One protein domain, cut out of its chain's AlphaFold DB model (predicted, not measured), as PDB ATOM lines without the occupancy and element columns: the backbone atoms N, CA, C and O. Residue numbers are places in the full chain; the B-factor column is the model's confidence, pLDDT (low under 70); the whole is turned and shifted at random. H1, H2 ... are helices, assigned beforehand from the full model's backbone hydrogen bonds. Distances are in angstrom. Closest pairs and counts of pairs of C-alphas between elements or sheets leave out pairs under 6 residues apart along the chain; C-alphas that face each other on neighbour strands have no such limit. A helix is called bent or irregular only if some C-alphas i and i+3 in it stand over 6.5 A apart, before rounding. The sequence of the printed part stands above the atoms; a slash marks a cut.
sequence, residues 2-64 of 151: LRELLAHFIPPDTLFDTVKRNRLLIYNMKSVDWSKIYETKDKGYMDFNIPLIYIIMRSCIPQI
ATOM      1  N   LEU A   2     142.657  98.033 197.824       95.00
ATOM      2  CA  LEU A   2     143.098  97.994 196.400       95.00
ATOM      3  C   LEU A   2     143.783  96.678 195.991       95.00
ATOM      4  O   LEU A   2     143.609  96.205 194.874       95.00
ATOM      5  N   ARG A   3     144.540  96.069 196.908       95.94
ATOM      6  CA  ARG A   3     145.162  94.750 196.711       95.94
ATOM      7  C   ARG A   3     144.129  93.636 196.538       95.94
ATOM      8  O   ARG A   3     144.323  92.753 195.717       95.94
ATOM      9  N   GLU A   4     143.030  93.696 197.283       95.44
ATOM     10  CA  GLU A   4     141.933  92.730 197.166       95.44
ATOM     11  C   GLU A   4     141.144  92.942 195.881       95.44
ATOM     12  O   GLU A   4     140.792  91.974 195.217       95.44
ATOM     13  N   LEU A   5     140.946  94.201 195.479       96.31
ATOM     14  CA  LEU A   5     140.364  94.505 194.178       96.31
ATOM     15  C   LEU A   5     141.237  93.954 193.040       96.31
ATOM     16  O   LEU A   5     140.708  93.379 192.098       96.31
ATOM     17  N   LEU A   6     142.568  94.065 193.138       97.19
ATOM     18  CA  LEU A   6     143.476  93.444 192.168       97.19
ATOM     19  C   LEU A   6     143.325  91.919 192.167       97.19
ATOM     20  O   LEU A   6     143.154  91.342 191.097       97.19
ATOM     21  N   ALA A   7     143.326  91.295 193.349       97.00
ATOM     22  CA  ALA A   7     143.184  89.848 193.510       97.00
ATOM     23  C   ALA A   7     141.865  89.294 192.958       97.00
ATOM     24  O   ALA A   7     141.834  88.167 192.473       97.00
ATOM     25  N   HIS A   8     140.793  90.086 193.007       96.62
ATOM     26  CA  HIS A   8     139.504  89.722 192.427       96.62
ATOM     27  C   HIS A   8     139.573  89.569 190.901       96.62
ATOM     28  O   HIS A   8     138.958  88.666 190.343       96.62
ATOM     29  N   PHE A   9     140.323  90.437 190.218       97.06
ATOM     30  CA  PHE A   9     140.449  90.393 188.759       97.06
ATOM     31  C   PHE A   9     141.582  89.496 188.271       97.06
ATOM     32  O   PHE A   9     141.467  88.869 187.221       97.06
ATOM     33  N   ILE A  10     142.697  89.490 188.994       97.44
ATOM     34  CA  ILE A  10     143.906  88.761 188.643       97.44
ATOM     35  C   ILE A  10     144.314  87.988 189.893       97.44
ATOM     36  O   ILE A  10     144.803  88.594 190.840       97.44
ATOM     37  N   PRO A  11     144.115  86.666 189.932       96.81
ATOM     38  CA  PRO A  11     144.636  85.842 191.012       96.81
ATOM     39  C   PRO A  11     146.174  85.943 191.113       96.81
ATOM     40  O   PRO A  11     146.839  85.987 190.068       96.81
ATOM     41  N   PRO A  12     146.768  85.970 192.327       97.06
ATOM     42  CA  PRO A  12     148.212  86.160 192.516       97.06
ATOM     43  C   PRO A  12     149.108  85.196 191.726       97.06
ATOM     44  O   PRO A  12     150.144  85.595 191.196       97.06
ATOM     45  N   ASP A  13     148.690  83.938 191.608       96.25
ATOM     46  CA  ASP A  13     149.376  82.868 190.882       96.25
ATOM     47  C   ASP A  13     149.395  83.080 189.360       96.25
ATOM     48  O   ASP A  13     150.308  82.614 188.679       96.25
ATOM     49  N   THR A  14     148.434  83.835 188.827       96.69
ATOM     50  CA  THR A  14     148.332  84.160 187.394       96.69
ATOM     51  C   THR A  14     148.951  85.509 187.023       96.69
ATOM     52  O   THR A  14     149.047  85.846 185.835       96.69
ATOM     53  N   LEU A  15     149.371  86.308 188.012       97.06
ATOM     54  CA  LEU A  15     149.821  87.680 187.784       97.06
ATOM     55  C   LEU A  15     151.019  87.748 186.840       97.06
ATOM     56  O   LEU A  15     151.009  88.550 185.907       97.06
ATOM     57  N   PHE A  16     152.046  86.930 187.083       96.25
ATOM     58  CA  PHE A  16     153.284  86.970 186.307       96.25
ATOM     59  C   PHE A  16     153.008  86.768 184.813       96.25
ATOM     60  O   PHE A  16     153.421  87.582 183.985       96.25
ATOM     61  N   ASP A  17     152.227  85.741 184.473       95.56
ATOM     62  CA  ASP A  17     151.844  85.458 183.091       95.56
ATOM     63  C   ASP A  17     150.970  86.565 182.499       95.56
ATOM     64  O   ASP A  17     151.129  86.929 181.332       95.56
ATOM     65  N   THR A  18     150.075  87.141 183.303       96.12
ATOM     66  CA  THR A  18     149.218  88.255 182.883       96.12
ATOM     67  C   THR A  18     150.045  89.489 182.523       96.12
ATOM     68  O   THR A  18     149.885  90.040 181.433       96.12
ATOM     69  N   VAL A  19     150.987  89.890 183.383       95.88
ATOM     70  CA  VAL A  19     151.878  91.032 183.129       95.88
ATOM     71  C   VAL A  19     152.791  90.754 181.935       95.88
ATOM     72  O   VAL A  19     152.958  91.618 181.075       95.88
ATOM     73  N   LYS A  20     153.326  89.533 181.814       94.62
ATOM     74  CA  LYS A  20     154.210  89.131 180.710       94.62
ATOM     75  C   LYS A  20     153.515  89.114 179.342       94.62
ATOM     76  O   LYS A  20     154.181  89.197 178.313       94.62
ATOM     77  N   ARG A  21     152.184  89.042 179.283       94.50
ATOM     78  CA  ARG A  21     151.438  89.210 178.020       94.50
ATOM     79  C   ARG A  21     151.321  90.675 177.596       94.50
ATOM     80  O   ARG A  21     151.091  90.948 176.418       94.50
ATOM     81  N   ASN A  22     151.519  91.624 178.510       94.25
ATOM     82  CA  ASN A  22     151.474  93.046 178.205       94.25
ATOM     83  C   ASN A  22     152.869  93.575 177.824       94.25
ATOM     84  O   ASN A  22     153.706  93.872 178.676       94.25
ATOM     85  N   ARG A  23     153.108  93.748 176.515       91.50
ATOM     86  CA  ARG A  23     154.394  94.239 175.987       91.50
ATOM     87  C   ARG A  23     154.824  95.576 176.595       91.50
ATOM     88  O   ARG A  23     156.007  95.757 176.853       91.50
ATOM     89  N   LEU A  24     153.895  96.503 176.834       89.06
ATOM     90  CA  LEU A  24     154.231  97.819 177.387       89.06
ATOM     91  C   LEU A  24     154.741  97.711 178.822       89.06
ATOM     92  O   LEU A  24     155.691  98.406 179.174       89.06
ATOM     93  N   LEU A  25     154.143  96.837 179.635       93.12
ATOM     94  CA  LEU A  25     154.628  96.605 180.995       93.12
ATOM     95  C   LEU A  25     156.010  95.963 180.983       93.12
ATOM     96  O   LEU A  25     156.859  96.362 181.776       93.12
ATOM     97  N   ILE A  26     156.267  95.057 180.032       91.75
ATOM     98  CA  ILE A  26     157.566  94.391 179.952       91.75
ATOM     99  C   ILE A  26     158.723  95.373 179.795       91.75
ATOM    100  O   ILE A  26     159.740  95.232 180.472       91.75
ATOM    101  N   TYR A  27     158.557  96.367 178.927       89.31
ATOM    102  CA  TYR A  27     159.620  97.322 178.629       89.31
ATOM    103  C   TYR A  27     159.738  98.463 179.645       89.31
ATOM    104  O   TYR A  27     160.810  99.048 179.756       89.31
ATOM    105  N   ASN A  28     158.663  98.796 180.368       89.81
ATOM    106  CA  ASN A  28     158.614 100.008 181.192       89.81
ATOM    107  C   ASN A  28     158.623  99.750 182.707       89.81
ATOM    108  O   ASN A  28     158.807 100.693 183.478       89.81
ATOM    109  N   MET A  29     158.413  98.510 183.163       92.50
ATOM    110  CA  MET A  29     158.500  98.191 184.591       92.50
ATOM    111  C   MET A  29     159.945  98.174 185.083       92.50
ATOM    112  O   MET A  29     160.857  97.673 184.426       92.50
ATOM    113  N   LYS A  30     160.143  98.689 186.297       93.56
ATOM    114  CA  LYS A  30     161.439  98.664 186.972       93.56
ATOM    115  C   LYS A  30     161.758  97.243 187.431       93.56
ATOM    116  O   LYS A  30     160.863  96.495 187.815       93.56
ATOM    117  N   SER A  31     163.046  96.898 187.498       93.00
ATOM    118  CA  SER A  31     163.483  95.574 187.978       93.00
ATOM    119  C   SER A  31     162.958  95.241 189.379       93.00
ATOM    120  O   SER A  31     162.637  94.090 189.643       93.00
ATOM    121  N   VAL A  32     162.834  96.235 190.267       94.25
ATOM    122  CA  VAL A  32     162.286  96.033 191.619       94.25
ATOM    123  C   VAL A  32     160.809  95.627 191.599       94.25
ATOM    124  O   VAL A  32     160.385  94.811 192.411       94.25
ATOM    125  N   ASP A  33     160.026  96.157 190.659       95.44
ATOM    126  CA  ASP A  33     158.614  95.800 190.517       95.44
ATOM    127  C   ASP A  33     158.478  94.399 189.915       95.44
ATOM    128  O   ASP A  33     157.625  93.621 190.336       95.44
ATOM    129  N   TRP A  34     159.380  94.033 189.001       95.12
ATOM    130  CA  TRP A  34     159.469  92.676 188.469       95.12
ATOM    131  C   TRP A  34     159.769  91.624 189.536       95.12
ATOM    132  O   TRP A  34     159.120  90.579 189.538       95.12
ATOM    133  N   SER A  35     160.692  91.899 190.463       94.94
ATOM    134  CA  SER A  35     160.957  91.005 191.598       94.94
ATOM    135  C   SER A  35     159.697  90.782 192.437       94.94
ATOM    136  O   SER A  35     159.345  89.643 192.726       94.94
ATOM    137  N   LYS A  36     158.943  91.848 192.735       96.19
ATOM    138  CA  LYS A  36     157.673  91.738 193.471       96.19
ATOM    139  C   LYS A  36     156.636  90.907 192.718       96.19
ATOM    140  O   LYS A  36     155.963  90.079 193.324       96.19
ATOM    141  N   ILE A  37     156.511  91.108 191.404       95.94
ATOM    142  CA  ILE A  37     155.592  90.338 190.550       95.94
ATOM    143  C   ILE A  37     155.958  88.852 190.552       95.94
ATOM    144  O   ILE A  37     155.070  88.006 190.613       95.94
ATOM    145  N   TYR A  38     157.250  88.530 190.519       94.06
ATOM    146  CA  TYR A  38     157.727  87.151 190.584       94.06
ATOM    147  C   TYR A  38     157.378  86.481 191.924       94.06
ATOM    148  O   TYR A  38     156.889  85.356 191.944       94.06
ATOM    149  N   GLU A  39     157.543  87.200 193.035       95.50
ATOM    150  CA  GLU A  39     157.263  86.709 194.394       95.50
ATOM    151  C   GLU A  39     155.765  86.691 194.757       95.50
ATOM    152  O   GLU A  39     155.378  86.203 195.821       95.50
ATOM    153  N   THR A  40     154.891  87.207 193.884       96.12
ATOM    154  CA  THR A  40     153.456  87.368 194.184       96.12
ATOM    155  C   THR A  40     152.741  86.034 194.390       96.12
ATOM    156  O   THR A  40     151.780  85.967 195.153       96.12
ATOM    157  N   LYS A  41     153.218  84.951 193.767       93.38
ATOM    158  CA  LYS A  41     152.645  83.614 193.970       93.38
ATOM    159  C   LYS A  41     152.714  83.175 195.438       93.38
ATOM    160  O   LYS A  41     151.769  82.567 195.927       93.38
ATOM    161  N   ASP A  42     153.805  83.508 196.122       94.38
ATOM    162  CA  ASP A  42     154.059  83.061 197.493       94.38
ATOM    163  C   ASP A  42     153.579  84.088 198.526       94.38
ATOM    164  O   ASP A  42     153.065  83.727 199.584       94.38
ATOM    165  N   LYS A  43     153.719  85.383 198.221       94.44
ATOM    166  CA  LYS A  43     153.423  86.483 199.158       94.44
ATOM    167  C   LYS A  43     152.089  87.187 198.910       94.44
ATOM    168  O   LYS A  43     151.711  88.091 199.658       94.44
ATOM    169  N   GLY A  44     151.385  86.842 197.836       95.50
ATOM    170  CA  GLY A  44     150.270  87.642 197.346       95.50
ATOM    171  C   GLY A  44     150.699  89.078 197.022       95.50
ATOM    172  O   GLY A  44     151.843  89.359 196.673       95.50
ATOM    173  N   TYR A  45     149.772  90.024 197.174       96.81
ATOM    174  CA  TYR A  45     149.994  91.439 196.848       96.81
ATOM    175  C   TYR A  45     150.582  92.278 197.995       96.81
ATOM    176  O   TYR A  45     150.517  93.509 197.946       96.81
ATOM    177  N   MET A  46     151.117  91.663 199.055       93.00
ATOM    178  CA  MET A  46     151.512  92.385 200.277       93.00
ATOM    179  C   MET A  46     152.613  93.433 200.052       93.00
ATOM    180  O   MET A  46     152.567  94.502 200.661       93.00
ATOM    181  N   ASP A  47     153.531  93.190 199.117       93.69
ATOM    182  CA  ASP A  47     154.674  94.080 198.843       93.69
ATOM    183  C   ASP A  47     154.374  95.160 197.782       93.69
ATOM    184  O   ASP A  47     155.235  95.965 197.393       93.69
ATOM    185  N   PHE A  48     153.132  95.200 197.289       95.50
ATOM    186  CA  PHE A  48     152.734  96.099 196.214       95.50
ATOM    187  C   PHE A  48     152.353  97.459 196.784       95.50
ATOM    188  O   PHE A  48     151.486  97.568 197.657       95.50
ATOM    189  N   ASN A  49     152.976  98.511 196.259       91.88
ATOM    190  CA  ASN A  49     152.577  99.883 196.543       91.88
ATOM    191  C   ASN A  49     151.434 100.316 195.606       91.88
ATOM    192  O   ASN A  49     151.155  99.674 194.593       91.88
ATOM    193  N   ILE A  50     150.767 101.421 195.944       91.50
ATOM    194  CA  ILE A  50     149.634 101.932 195.161       91.50
ATOM    195  C   ILE A  50     150.019 102.218 193.695       91.50
ATOM    196  O   ILE A  50     149.259 101.800 192.823       91.50
ATOM    197  N   PRO A  51     151.171 102.849 193.374       92.50
ATOM    198  CA  PRO A  51     151.567 103.063 191.980       92.50
ATOM    199  C   PRO A  51     151.680 101.772 191.159       92.50
ATOM    200  O   PRO A  51     151.185 101.730 190.035       92.50
ATOM    201  N   LEU A  52     152.274 100.710 191.715       95.50
ATOM    202  CA  LEU A  52     152.386  99.423 191.030       95.50
ATOM    203  C   LEU A  52     151.008  98.790 190.801       95.50
ATOM    204  O   LEU A  52     150.715  98.350 189.690       95.50
ATOM    205  N   ILE A  53     150.140  98.800 191.821       96.31
ATOM    206  CA  ILE A  53     148.761  98.298 191.697       96.31
ATOM    207  C   ILE A  53     148.017  99.066 190.604       96.31
ATOM    208  O   ILE A  53     147.411  98.451 189.731       96.31
ATOM    209  N   TYR A  54     148.113 100.398 190.614       95.38
ATOM    210  CA  TYR A  54     147.491 101.261 189.615       95.38
ATOM    211  C   TYR A  54     147.961 100.916 188.196       95.38
ATOM    212  O   TYR A  54     147.121 100.736 187.316       95.38
ATOM    213  N   ILE A  55     149.278 100.776 187.978       95.31
ATOM    214  CA  ILE A  55     149.865 100.408 186.678       95.31
ATOM    215  C   ILE A  55     149.337  99.054 186.196       95.31
ATOM    216  O   ILE A  55     148.947  98.928 185.039       95.31
ATOM    217  N   ILE A  56     149.293  98.047 187.070       96.62
ATOM    218  CA  ILE A  56     148.818  96.710 186.697       96.62
ATOM    219  C   ILE A  56     147.328  96.748 186.363       96.62
ATOM    220  O   ILE A  56     146.931  96.248 185.313       96.62
ATOM    221  N   MET A  57     146.508  97.384 187.201       96.50
ATOM    222  CA  MET A  57     145.064  97.480 186.985       96.50
ATOM    223  C   MET A  57     144.732  98.138 185.642       96.50
ATOM    224  O   MET A  57     144.033  97.540 184.825       96.50
ATOM    225  N   ARG A  58     145.296  99.319 185.356       95.50
ATOM    226  CA  ARG A  58     145.015 100.047 184.105       95.50
ATOM    227  C   ARG A  58     145.476  99.315 182.843       95.50
ATOM    228  O   ARG A  58     144.990  99.610 181.756       95.50
ATOM    229  N   SER A  59     146.473  98.440 182.962       95.44
ATOM    230  CA  SER A  59     147.124  97.797 181.819       95.44
ATOM    231  C   SER A  59     146.651  96.368 181.583       95.44
ATOM    232  O   SER A  59     146.738  95.891 180.452       95.44
ATOM    233  N   CYS A  60     146.168  95.685 182.618       95.62
ATOM    234  CA  CYS A  60     145.804  94.271 182.549       95.62
ATOM    235  C   CYS A  60     144.300  94.015 182.715       95.62
ATOM    236  O   CYS A  60     143.866  92.893 182.478       95.62
ATOM    237  N   ILE A  61     143.506  95.023 183.097       95.62
ATOM    238  CA  ILE A  61     142.075  94.876 183.395       95.62
ATOM    239  C   ILE A  61     141.278  95.854 182.506       95.62
ATOM    240  O   ILE A  61     140.902  96.941 182.946       95.62
ATOM    241  N   PRO A  62     141.036  95.529 181.223       91.31
ATOM    242  CA  PRO A  62     140.379  96.448 180.287       91.31
ATOM    243  C   PRO A  62     138.931  96.801 180.671       91.31
ATOM    244  O   PRO A  62     138.419  97.832 180.243       91.31
ATOM    245  N   GLN A  63     138.269  95.978 181.487       93.38
ATOM    246  CA  GLN A  63     136.877  96.173 181.896       93.38
ATOM    247  C   GLN A  63     136.655  97.323 182.895       93.38
ATOM    248  O   GLN A  63     135.519  97.753 183.066       93.38
ATOM    249  N   ILE A  64     137.702  97.836 183.550       94.00
ATOM    250  CA  ILE A  64     137.587  98.893 184.576       94.00
ATOM    251  C   ILE A  64     137.957 100.281 184.041       94.00
ATOM    252  O   ILE A  64     138.607 101.064 184.724       94.00
TER     253      ILE A  64
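Overview. This is residues 2 to 64 of the 151 residues of a protein of Mytilus coruscus (UniProt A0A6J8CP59). Five short helices make a compact, rounded cluster around a shared middle, with H2 and H5 on opposite sides of it and coming closest toward their last residues. H1 packs beside H5, part of the long H4 packs on H2, and H3 sits at one end, beyond a corner with H2. The printed part has 63 residues with five named helices, H1 to H5 in order along the chain, and no named strand; the class is all helix. It is compact, with a radius of gyration of the C-alphas of 10.3 A and spans of 26 by 26 by 20 A.

Arrangement. Start at H1, residues 2 to 9, which touches H5, residues 50 to 60; the closest C-alphas are those of Leu 6 and Met 57, 6.8 A apart. These two run the same way at a shallow tilt of 19 degrees. H1 meets the next helix, H2, residues 12 to 21, only through their link. H2 is the hub, touching 3 other helices. H3, residues 23 to 28, and H2 only just touch, with 3 pairs of C-alphas within 8 A, and only at the corner by their link; the closest C-alphas are those of Lys 20 and Ile 26, 6.3 A apart. H4, residues 31 to 43, touches H2 with residues 37 to 41 alone, and C-alphas 13 and 41 are the closest, 4.6 A apart. H2 and H4 run opposite ways at a shallow tilt of 34 degrees, only just short of steep. H2 and H5 only just touch, with 3 pairs of C-alphas within 8 A, closest at the C-alphas of Val 19 and Cys 60, 6.9 A apart, at a steep tilt of 62 degrees. Of these 3 tilted pairs, H1 with H5, H2 with H4 and H2 with H5, 2 are at a shallow tilt, only just a mostly aligned packing. H4 and H5 are close but not clearly touching, 7.2 A between the C-alphas of Asp 33 and Leu 52. H1 is apart from H3 and H4. In H3 and H5 every O i to N i+4 pair is within hydrogen-bond range; in H1 it is 3 of 4, in H2 4 of 6 and in H4 7 of 9.

Along the chain. Find C-alpha 2 at (143.098, 97.994, 196.400), where H1 begins its run to residue 9. H2, residues 12 to 21, is 15.2 A long and irregular, with C-alphas 13 and 16 7.3 A apart. H3 covers residues 23 to 28. Find C-alpha 31 at (163.483, 95.574, 187.978); from there H4 runs 17.6 A to residue 43, irregular where C-alphas 38 and 41 are 7.1 A apart. H5, 15.2 A long, runs from residue 50 to C-alpha 60 at (145.804, 94.271, 182.549).

Size, cuts and confidence. The two C-alphas farthest apart, those of Ser 31 and Gln 63, are 27.3 A apart. The printed part has no cut; the links H1 to H2, H2 to H3 and H3 to H4 are tight, and H4 to H5, with 6 residues between them, is short. The mean pLDDT of the printed part is 94.8, and no printed residue is under 70.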